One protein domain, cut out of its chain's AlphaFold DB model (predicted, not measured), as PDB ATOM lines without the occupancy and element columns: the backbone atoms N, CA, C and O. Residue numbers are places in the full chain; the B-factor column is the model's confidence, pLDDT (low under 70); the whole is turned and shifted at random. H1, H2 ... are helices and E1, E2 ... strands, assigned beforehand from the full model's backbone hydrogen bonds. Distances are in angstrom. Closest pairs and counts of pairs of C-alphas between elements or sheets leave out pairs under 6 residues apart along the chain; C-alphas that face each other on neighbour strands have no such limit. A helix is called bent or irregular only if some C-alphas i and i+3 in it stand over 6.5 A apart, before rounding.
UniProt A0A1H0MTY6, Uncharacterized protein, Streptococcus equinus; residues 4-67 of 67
ATOM      1  N   LYS A   4     477.056 447.065 409.457       64.56
ATOM      2  CA  LYS A   4     477.864 448.165 410.007       64.56
ATOM      3  C   LYS A   4     478.377 447.935 411.435       64.56
ATOM      4  O   LYS A   4     479.283 448.631 411.868       64.56
ATOM      5  N   ASP A   5     477.749 447.026 412.186       64.56
ATOM      6  CA  ASP A   5     478.123 446.735 413.574       64.56
ATOM      7  C   ASP A   5     479.166 445.598 413.651       64.56
ATOM      8  O   ASP A   5     479.638 445.276 414.739       64.56
ATOM      9  N   ILE A   6     479.491 444.962 412.516       66.38
ATOM     10  CA  ILE A   6     480.291 443.728 412.431       66.38
ATOM     11  C   ILE A   6     481.510 443.908 411.518       66.38
ATOM     12  O   ILE A   6     482.588 443.415 411.839       66.38
ATOM     13  N   LEU A   7     481.350 444.591 410.384       67.81
ATOM     14  CA  LEU A   7     482.386 444.750 409.367       67.81
ATOM     15  C   LEU A   7     482.450 446.196 408.887       67.81
ATOM     16  O   LEU A   7     481.421 446.857 408.738       67.81
ATOM     17  N   ASP A   8     483.667 446.656 408.607       64.62
ATOM     18  CA  ASP A   8     483.898 447.965 408.008       64.62
ATOM     19  C   ASP A   8     483.477 447.924 406.532       64.62
ATOM     20  O   ASP A   8     484.149 447.361 405.662       64.62
ATOM     21  N   LEU A   9     482.291 448.465 406.265       63.38
ATOM     22  CA  LEU A   9     481.616 448.388 404.965       63.38
ATOM     23  C   LEU A   9     482.230 449.281 403.913       63.38
ATOM     24  O   LEU A   9     481.961 449.102 402.735       63.38
ATOM     25  N   ASP A  10     483.089 450.209 404.311       57.47
ATOM     26  CA  ASP A  10     483.784 451.065 403.360       57.47
ATOM     27  C   ASP A  10     484.651 450.239 402.386       57.47
ATOM     28  O   ASP A  10     484.933 450.687 401.276       57.47
ATOM     29  N   SER A  11     485.014 449.002 402.758       63.62
ATOM     30  CA  SER A  11     485.752 448.063 401.897       63.62
ATOM     31  C   SER A  11     484.852 447.204 400.998       63.62
ATOM     32  O   SER A  11     485.305 446.654 399.993       63.62
ATOM     33  N   TYR A  12     483.570 447.081 401.338       65.94
ATOM     34  CA  TYR A  12     482.609 446.231 400.649       65.94
ATOM     35  C   TYR A  12     481.442 447.112 400.250       65.94
ATOM     36  O   TYR A  12     480.626 447.395 401.108       65.94
ATOM     37  N   ASP A  13     481.367 447.527 398.983       70.56
ATOM     38  CA  ASP A  13     480.354 448.425 398.388       70.56
ATOM     39  C   ASP A  13     478.894 447.938 398.623       70.56
ATOM     40  O   ASP A  13     478.200 447.449 397.731       70.56
ATOM     41  N   LEU A  14     478.461 447.966 399.884       74.56
ATOM     42  CA  LEU A  14     477.310 447.302 400.482       74.56
ATOM     43  C   LEU A  14     476.614 448.308 401.388       74.56
ATOM     44  O   LEU A  14     477.235 449.050 402.148       74.56
ATOM     45  N   ALA A  15     475.284 448.305 401.347       74.31
ATOM     46  CA  ALA A  15     474.514 449.240 402.147       74.31
ATOM     47  C   ALA A  15     474.675 448.940 403.655       74.31
ATOM     48  O   ALA A  15     474.533 447.781 404.059       74.31
ATOM     49  N   PRO A  16     474.856 449.960 404.513       70.12
ATOM     50  CA  PRO A  16     475.001 449.782 405.960       70.12
ATOM     51  C   PRO A  16     473.770 449.236 406.676       70.12
ATOM     52  O   PRO A  16     473.879 448.737 407.797       70.12
ATOM     53  N   ASP A  17     472.611 449.299 406.024       76.56
ATOM     54  CA  ASP A  17     471.358 448.728 406.517       76.56
ATOM     55  C   ASP A  17     471.060 447.337 405.930       76.56
ATOM     56  O   ASP A  17     469.955 446.823 406.085       76.56
ATOM     57  N   SER A  18     472.036 446.722 405.247       81.25
ATOM     58  CA  SER A  18     471.878 445.380 404.683       81.25
ATOM     59  C   SER A  18     471.596 444.356 405.780       81.25
ATOM     60  O   SER A  18     472.196 444.384 406.863       81.25
ATOM     61  N   LYS A  19     470.686 443.426 405.477       83.56
ATOM     62  CA  LYS A  19     470.371 442.298 406.355       83.56
ATOM     63  C   LYS A  19     471.574 441.364 406.393       83.56
ATOM     64  O   LYS A  19     472.109 441.025 405.341       83.56
ATOM     65  N   VAL A  20     471.957 440.948 407.598       83.81
ATOM     66  CA  VAL A  20     473.080 440.034 407.826       83.81
ATOM     67  C   VAL A  20     472.615 438.832 408.610       83.81
ATOM     68  O   VAL A  20     472.015 438.976 409.684       83.81
ATOM     69  N   GLU A  21     472.945 437.668 408.082       87.31
ATOM     70  CA  GLU A  21     472.705 436.370 408.687       87.31
ATOM     71  C   GLU A  21     474.018 435.600 408.798       87.31
ATOM     72  O   GLU A  21     474.950 435.824 408.029       87.31
ATOM     73  N   ILE A  22     474.098 434.715 409.788       86.69
ATOM     74  CA  ILE A  22     475.214 433.779 409.896       86.69
ATOM     75  C   ILE A  22     474.926 432.630 408.938       86.69
ATOM     76  O   ILE A  22     473.831 432.067 408.947       86.69
ATOM     77  N   PHE A  23     475.909 432.311 408.112       88.19
ATOM     78  CA  PHE A  23     475.885 431.211 407.173       88.19
ATOM     79  C   PHE A  23     476.881 430.149 407.618       88.19
ATOM     80  O   PHE A  23     478.026 430.466 407.939       88.19
ATOM     81  N   ASP A  24     476.425 428.904 407.639       88.50
ATOM     82  CA  ASP A  24     477.259 427.761 407.974       88.50
ATOM     83  C   ASP A  24     478.079 427.345 406.751       88.50
ATOM     84  O   ASP A  24     477.521 427.071 405.685       88.50
ATOM     85  N   MET A  25     479.405 427.328 406.882       86.25
ATOM     86  CA  MET A  25     480.289 426.961 405.775       86.25
ATOM     87  C   MET A  25     480.201 425.470 405.427       86.25
ATOM     88  O   MET A  25     480.592 425.104 404.317       86.25
ATOM     89  N   ASP A  26     479.612 424.632 406.285       87.44
ATOM     90  CA  ASP A  26     479.307 423.236 405.953       87.44
ATOM     91  C   ASP A  26     478.315 423.138 404.773       87.44
ATOM     92  O   ASP A  26     478.469 422.290 403.890       87.44
ATOM     93  N   ASP A  27     477.359 424.072 404.681       84.81
ATOM     94  CA  ASP A  27     476.363 424.155 403.599       84.81
ATOM     95  C   ASP A  27     476.853 424.966 402.380       84.81
ATOM     96  O   ASP A  27     476.107 425.195 401.413       84.81
ATOM     97  N   PHE A  28     478.108 425.430 402.393       85.19
ATOM     98  CA  PHE A  28     478.661 426.273 401.330       85.19
ATOM     99  C   PHE A  28     478.676 425.559 399.980       85.19
ATOM    100  O   PHE A  28     478.218 426.119 398.983       85.19
ATOM    101  N   ALA A  29     479.162 424.316 399.943       83.81
ATOM    102  CA  ALA A  29     479.286 423.550 398.705       83.81
ATOM    103  C   ALA A  29     477.929 423.364 398.011       83.81
ATOM    104  O   ALA A  29     477.815 423.591 396.805       83.81
ATOM    105  N   ASP A  30     476.890 423.026 398.777       87.62
ATOM    106  CA  ASP A  30     475.529 422.874 398.261       87.62
ATOM    107  C   ASP A  30     474.956 424.218 397.786       87.62
ATOM    108  O   ASP A  30     474.416 424.329 396.683       87.62
ATOM    109  N   SER A  31     475.165 425.288 398.556       86.25
ATOM    110  CA  SER A  31     474.691 426.630 398.202       86.25
ATOM    111  C   SER A  31     475.361 427.192 396.940       86.25
ATOM    112  O   SER A  31     474.706 427.860 396.136       86.25
ATOM    113  N   VAL A  32     476.645 426.893 396.718       83.94
ATOM    114  CA  VAL A  32     477.360 427.250 395.482       83.94
ATOM    115  C   VAL A  32     476.817 426.464 394.290       83.94
ATOM    116  O   VAL A  32     476.593 427.057 393.232       83.94
ATOM    117  N   MET A  33     476.548 425.161 394.446       83.25
ATOM    118  CA  MET A  33     475.948 424.345 393.379       83.25
ATOM    119  C   MET A  33     474.571 424.865 392.956       83.25
ATOM    120  O   MET A  33     474.254 424.869 391.767       83.25
ATOM    121  N   HIS A  34     473.786 425.372 393.906       86.88
ATOM    122  CA  HIS A  34     472.482 425.983 393.648       86.88
ATOM    123  C   HIS A  34     472.552 427.447 393.178       86.88
ATOM    124  O   HIS A  34     471.508 428.085 393.047       86.88
ATOM    125  N   GLN A  35     473.750 427.996 392.926       82.19
ATOM    126  CA  GLN A  35     473.961 429.403 392.549       82.19
ATOM    127  C   GLN A  35     473.278 430.389 393.510       82.19
ATOM    128  O   GLN A  35     472.768 431.434 393.106       82.19
ATOM    129  N   ARG A  36     473.267 430.055 394.803       83.75
ATOM    130  CA  ARG A  36     472.605 430.854 395.839       83.75
ATOM    131  C   ARG A  36     473.261 432.223 396.032       83.75
ATOM    132  O   ARG A  36     472.609 433.154 396.496       83.75
ATOM    133  N   PHE A  37     474.540 432.345 395.676       87.19
ATOM    134  CA  PHE A  37     475.317 433.563 395.865       87.19
ATOM    135  C   PHE A  37     475.552 434.295 394.548       87.19
ATOM    136  O   PHE A  37     476.126 433.754 393.605       87.19
ATOM    137  N   SER A  38     475.182 435.570 394.531       88.25
ATOM    138  CA  SER A  38     475.522 436.514 393.468       88.25
ATOM    139  C   SER A  38     476.972 436.986 393.578       88.25
ATOM    140  O   SER A  38     477.589 437.339 392.574       88.25
ATOM    141  N   LYS A  39     477.517 437.034 394.801       86.81
ATOM    142  CA  LYS A  39     478.890 437.473 395.068       86.81
ATOM    143  C   LYS A  39     479.436 436.778 396.310       86.81
ATOM    144  O   LYS A  39     478.715 436.617 397.290       86.81
ATOM    145  N   VAL A  40     480.707 436.396 396.269       86.12
ATOM    146  CA  VAL A  40     481.420 435.815 397.409       86.12
ATOM    147  C   VAL A  40     482.684 436.632 397.642       86.12
ATOM    148  O   VAL A  40     483.454 436.853 396.708       86.12
ATOM    149  N   TYR A  41     482.867 437.104 398.868       84.88
ATOM    150  CA  TYR A  41     484.071 437.781 399.327       84.88
ATOM    151  C   TYR A  41     484.886 436.811 400.169       84.88
ATOM    152  O   TYR A  41     484.411 436.326 401.197       84.88
ATOM    153  N   LEU A  42     486.097 436.544 399.696       81.69
ATOM    154  CA  LEU A  42     487.095 435.727 400.371       81.69
ATOM    155  C   LEU A  42     488.192 436.648 400.914       81.69
ATOM    156  O   LEU A  42     488.493 437.650 400.255       81.69
ATOM    157  N   PRO A  43     488.784 436.341 402.079       75.94
ATOM    158  CA  PRO A  43     489.964 437.053 402.545       75.94
ATOM    159  C   PRO A  43     491.089 436.949 401.506       75.94
ATOM    160  O   PRO A  43     491.243 435.932 400.829       75.94
ATOM    161  N   GLU A  44     491.866 438.025 401.352       70.94
ATOM    162  CA  GLU A  44     492.944 438.095 400.352       70.94
ATOM    163  C   GLU A  44     494.083 437.104 400.637       70.94
ATOM    164  O   GLU A  44     494.854 436.754 399.739       70.94
ATOM    165  N   ASN A  45     494.183 436.633 401.878       72.94
ATOM    166  CA  ASN A  45     495.226 435.730 402.314       72.94
ATOM    167  C   ASN A  45     494.818 434.277 402.026       72.94
ATOM    168  O   ASN A  45     494.041 433.665 402.753       72.94
ATOM    169  N   GLN A  46     495.351 433.719 400.937       61.72
ATOM    170  CA  GLN A  46     495.019 432.361 400.482       61.72
ATOM    171  C   GLN A  46     495.476 431.248 401.441       61.72
ATOM    172  O   GLN A  46     494.981 430.129 401.334       61.72
ATOM    173  N   ASP A  47     496.396 431.550 402.362       65.88
ATOM    174  CA  ASP A  47     496.891 430.625 403.392       65.88
ATOM    175  C   ASP A  47     496.115 430.713 404.719       65.88
ATOM    176  O   ASP A  47     496.384 429.939 405.638       65.88
ATOM    177  N   SER A  48     495.166 431.646 404.854       66.31
ATOM    178  CA  SER A  48     494.378 431.769 406.080       66.31
ATOM    179  C   SER A  48     493.304 430.689 406.152       66.31
ATOM    180  O   SER A  48     492.558 430.458 405.196       66.31
ATOM    181  N   GLU A  49     493.187 430.051 407.317       76.25
ATOM    182  CA  GLU A  49     492.035 429.207 407.619       76.25
ATOM    183  C   GLU A  49     490.768 430.064 407.592       76.25
ATOM    184  O   GLU A  49     490.702 431.134 408.195       76.25
ATOM    185  N   LEU A  50     489.761 429.596 406.857       79.94
ATOM    186  CA  LEU A  50     488.451 430.226 406.854       79.94
ATOM    187  C   LEU A  50     487.711 429.832 408.127       79.94
ATOM    188  O   LEU A  50     487.691 428.664 408.517       79.94
ATOM    189  N   SER A  51     487.052 430.811 408.738       82.19
ATOM    190  CA  SER A  51     486.104 430.575 409.815       82.19
ATOM    191  C   SER A  51     485.042 429.548 409.382       82.19
ATOM    192  O   SER A  51     484.579 429.592 408.239       82.19
ATOM    193  N   PRO A  52     484.570 428.680 410.299       84.81
ATOM    194  CA  PRO A  52     483.466 427.753 410.019       84.81
ATOM    195  C   PRO A  52     482.137 428.479 409.754       84.81
ATOM    196  O   PRO A  52     481.165 427.880 409.302       84.81
ATOM    197  N   TYR A  53     482.092 429.786 410.011       86.75
ATOM    198  CA  TYR A  53     480.936 430.634 409.788       86.75
ATOM    199  C   TYR A  53     481.286 431.801 408.868       86.75
ATOM    200  O   TYR A  53     482.359 432.399 408.962       86.75
ATOM    201  N   ALA A  54     480.334 432.156 408.016       88.06
ATOM    202  CA  ALA A  54     480.391 433.307 407.132       88.06
ATOM    203  C   ALA A  54     479.187 434.225 407.362       88.06
ATOM    204  O   ALA A  54     478.213 433.864 408.025       88.06
ATOM    205  N   PHE A  55     479.236 435.423 406.795       87.38
ATOM    206  CA  PHE A  55     478.113 436.349 406.797       87.38
ATOM    207  C   PHE A  55     477.390 436.308 405.459       87.38
ATOM    208  O   PHE A  55     477.971 436.604 404.417       87.38
ATOM    209  N   LEU A  56     476.103 435.978 405.496       88.88
ATOM    210  CA  LEU A  56     475.201 436.119 404.367       88.88
ATOM    211  C   LEU A  56     474.529 437.486 404.427       88.88
ATOM    212  O   LEU A  56     473.774 437.798 405.348       88.88
ATOM    213  N   VAL A  57     474.807 438.302 403.422       87.31
ATOM    214  CA  VAL A  57     474.290 439.653 403.261       87.31
ATOM    215  C   VAL A  57     473.216 439.658 402.183       87.31
ATOM    216  O   VAL A  57     473.434 439.163 401.075       87.31
ATOM    217  N   ASN A  58     472.053 440.234 402.501       86.25
ATOM    218  CA  ASN A  58     470.903 440.338 401.590       86.25
ATOM    219  C   ASN A  58     470.557 439.000 400.906       86.25
ATOM    220  O   ASN A  58     470.239 438.970 399.716       86.25
ATOM    221  N   ASP A  59     470.704 437.899 401.646       85.81
ATOM    222  CA  ASP A  59     470.413 436.522 401.234       85.81
ATOM    223  C   ASP A  59     471.151 436.042 399.961       85.81
ATOM    224  O   ASP A  59     470.821 434.993 399.413       85.81
ATOM    225  N   SER A  60     472.151 436.794 399.482       87.06
ATOM    226  CA  SER A  60     472.762 436.600 398.156       87.06
ATOM    227  C   SER A  60     474.259 436.902 398.087       87.06
ATOM    228  O   SER A  60     474.908 436.539 397.108       87.06
ATOM    229  N   ILE A  61     474.835 437.562 399.088       88.56
ATOM    230  CA  ILE A  61     476.257 437.906 399.116       88.56
ATOM    231  C   ILE A  61     476.893 437.210 400.306       88.56
ATOM    232  O   ILE A  61     476.477 437.443 401.434       88.56
ATOM    233  N   LEU A  62     477.903 436.381 400.072       88.75
ATOM    234  CA  LEU A  62     478.608 435.691 401.145       88.75
ATOM    235  C   LEU A  62     479.925 436.401 401.457       88.75
ATOM    236  O   LEU A  62     480.686 436.710 400.543       88.75
ATOM    237  N   ILE A  63     480.204 436.649 402.731       87.06
ATOM    238  CA  ILE A  63     481.471 437.203 403.213       87.06
ATOM    239  C   ILE A  63     482.070 436.194 404.178       87.06
ATOM    240  O   ILE A  63     481.561 435.999 405.283       87.06
ATOM    241  N   THR A  64     483.139 435.537 403.755       85.44
ATOM    242  CA  THR A  64     483.892 434.625 404.615       85.44
ATOM    243  C   THR A  64     484.925 435.418 405.401       85.44
ATOM    244  O   THR A  64     485.514 436.354 404.858       85.44
ATOM    245  N   MET A  65     485.166 435.037 406.649       81.12
ATOM    246  CA  MET A  65     486.218 435.637 407.467       81.12
ATOM    247  C   MET A  65     487.329 434.631 407.733       81.12
ATOM    248  O   MET A  65     487.105 433.424 407.663       81.12
ATOM    249  N   GLU A  66     488.516 435.135 408.045       77.81
ATOM    250  CA  GLU A  66     489.606 434.319 408.585       77.81
ATOM    251  C   GLU A  66     489.225 433.808 409.990       77.81
ATOM    252  O   GLU A  66     488.394 434.421 410.670       77.81
ATOM    253  N   ALA A  67     489.746 432.643 410.375       71.31
ATOM    254  CA  ALA A  67     489.534 432.000 411.676       71.31
ATOM    255  C   ALA A  67     490.437 432.566 412.783       71.31
ATOM    256  O   ALA A  67     491.581 432.979 412.481       71.31
TER     257      ALA A  67
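What this domain is: This is residues 4 to 67 of the 67 residues of an uncharacterized protein of Streptococcus equinus (UniProt A0A1H0MTY6). A small, strongly twisted sheet of four strands stands between one short helix, H1, over one face and a loose loop, residues 4 to 19, over the other face. The printed part has 64 residues, with E1, H1, E2, E3 and E4 in that order along the chain; the sheet runs E1, E3, E4, E2 and is mixed. The class is mixed, helices and strands, with 31 residues, under half, in named elements. The whole is compact, with a radius of gyration of the C-alphas of 11.5 A and spans of 28 by 27 by 16 A.

How they stand to each other: Look first at inner strands E3, residues 50 to 57, and E4, residues 61 to 66, an antiparallel hairpin with N 55 and O 63 2.8 A apart. E3 bends by 72 degrees at residue 53. Edge strand E1, residues 20 to 24, is antiparallel to E3, with N 23 and O 54 at 2.8 A. Edge strand E2, residues 39 to 41, is parallel to E4, with N 41 and O 62 at 2.8 A; E1 and E2 are apart. H1, residues 25 to 33, is on the sheet at a height of 10.6 A; its closest C-alphas to E3 are those of Met 25 and Pro 52, 5.4 A apart. H1 is irregular, C-alphas 26 and 29 being 7.3 A apart, and has 3 of 5 O i to N i+4 pairs within hydrogen-bond range. E1, H1 and E2 form a split strand-helix-strand unit, two strands of one sheet joined through a helix, with E3 and E4 between them in the sheet; its crossover is right-handed.

Where its parts are: Find C-alpha 20 at (473.080, 440.034, 407.826), where E1 begins. E3 spans 17.4 A, E4 16.8 A, H1 13.4 A, E1 13.0 A and E2 6.7 A. E4 ends at C-alpha 66, (489.606, 434.319, 408.585).

The domain as a whole: The C-alphas of Asp 17 and Asp 47 are the farthest apart, 31.5 A. The printed part has no cut and no long link between named elements. Residues 4 to 12 and 46 to 48 have pLDDT under 70.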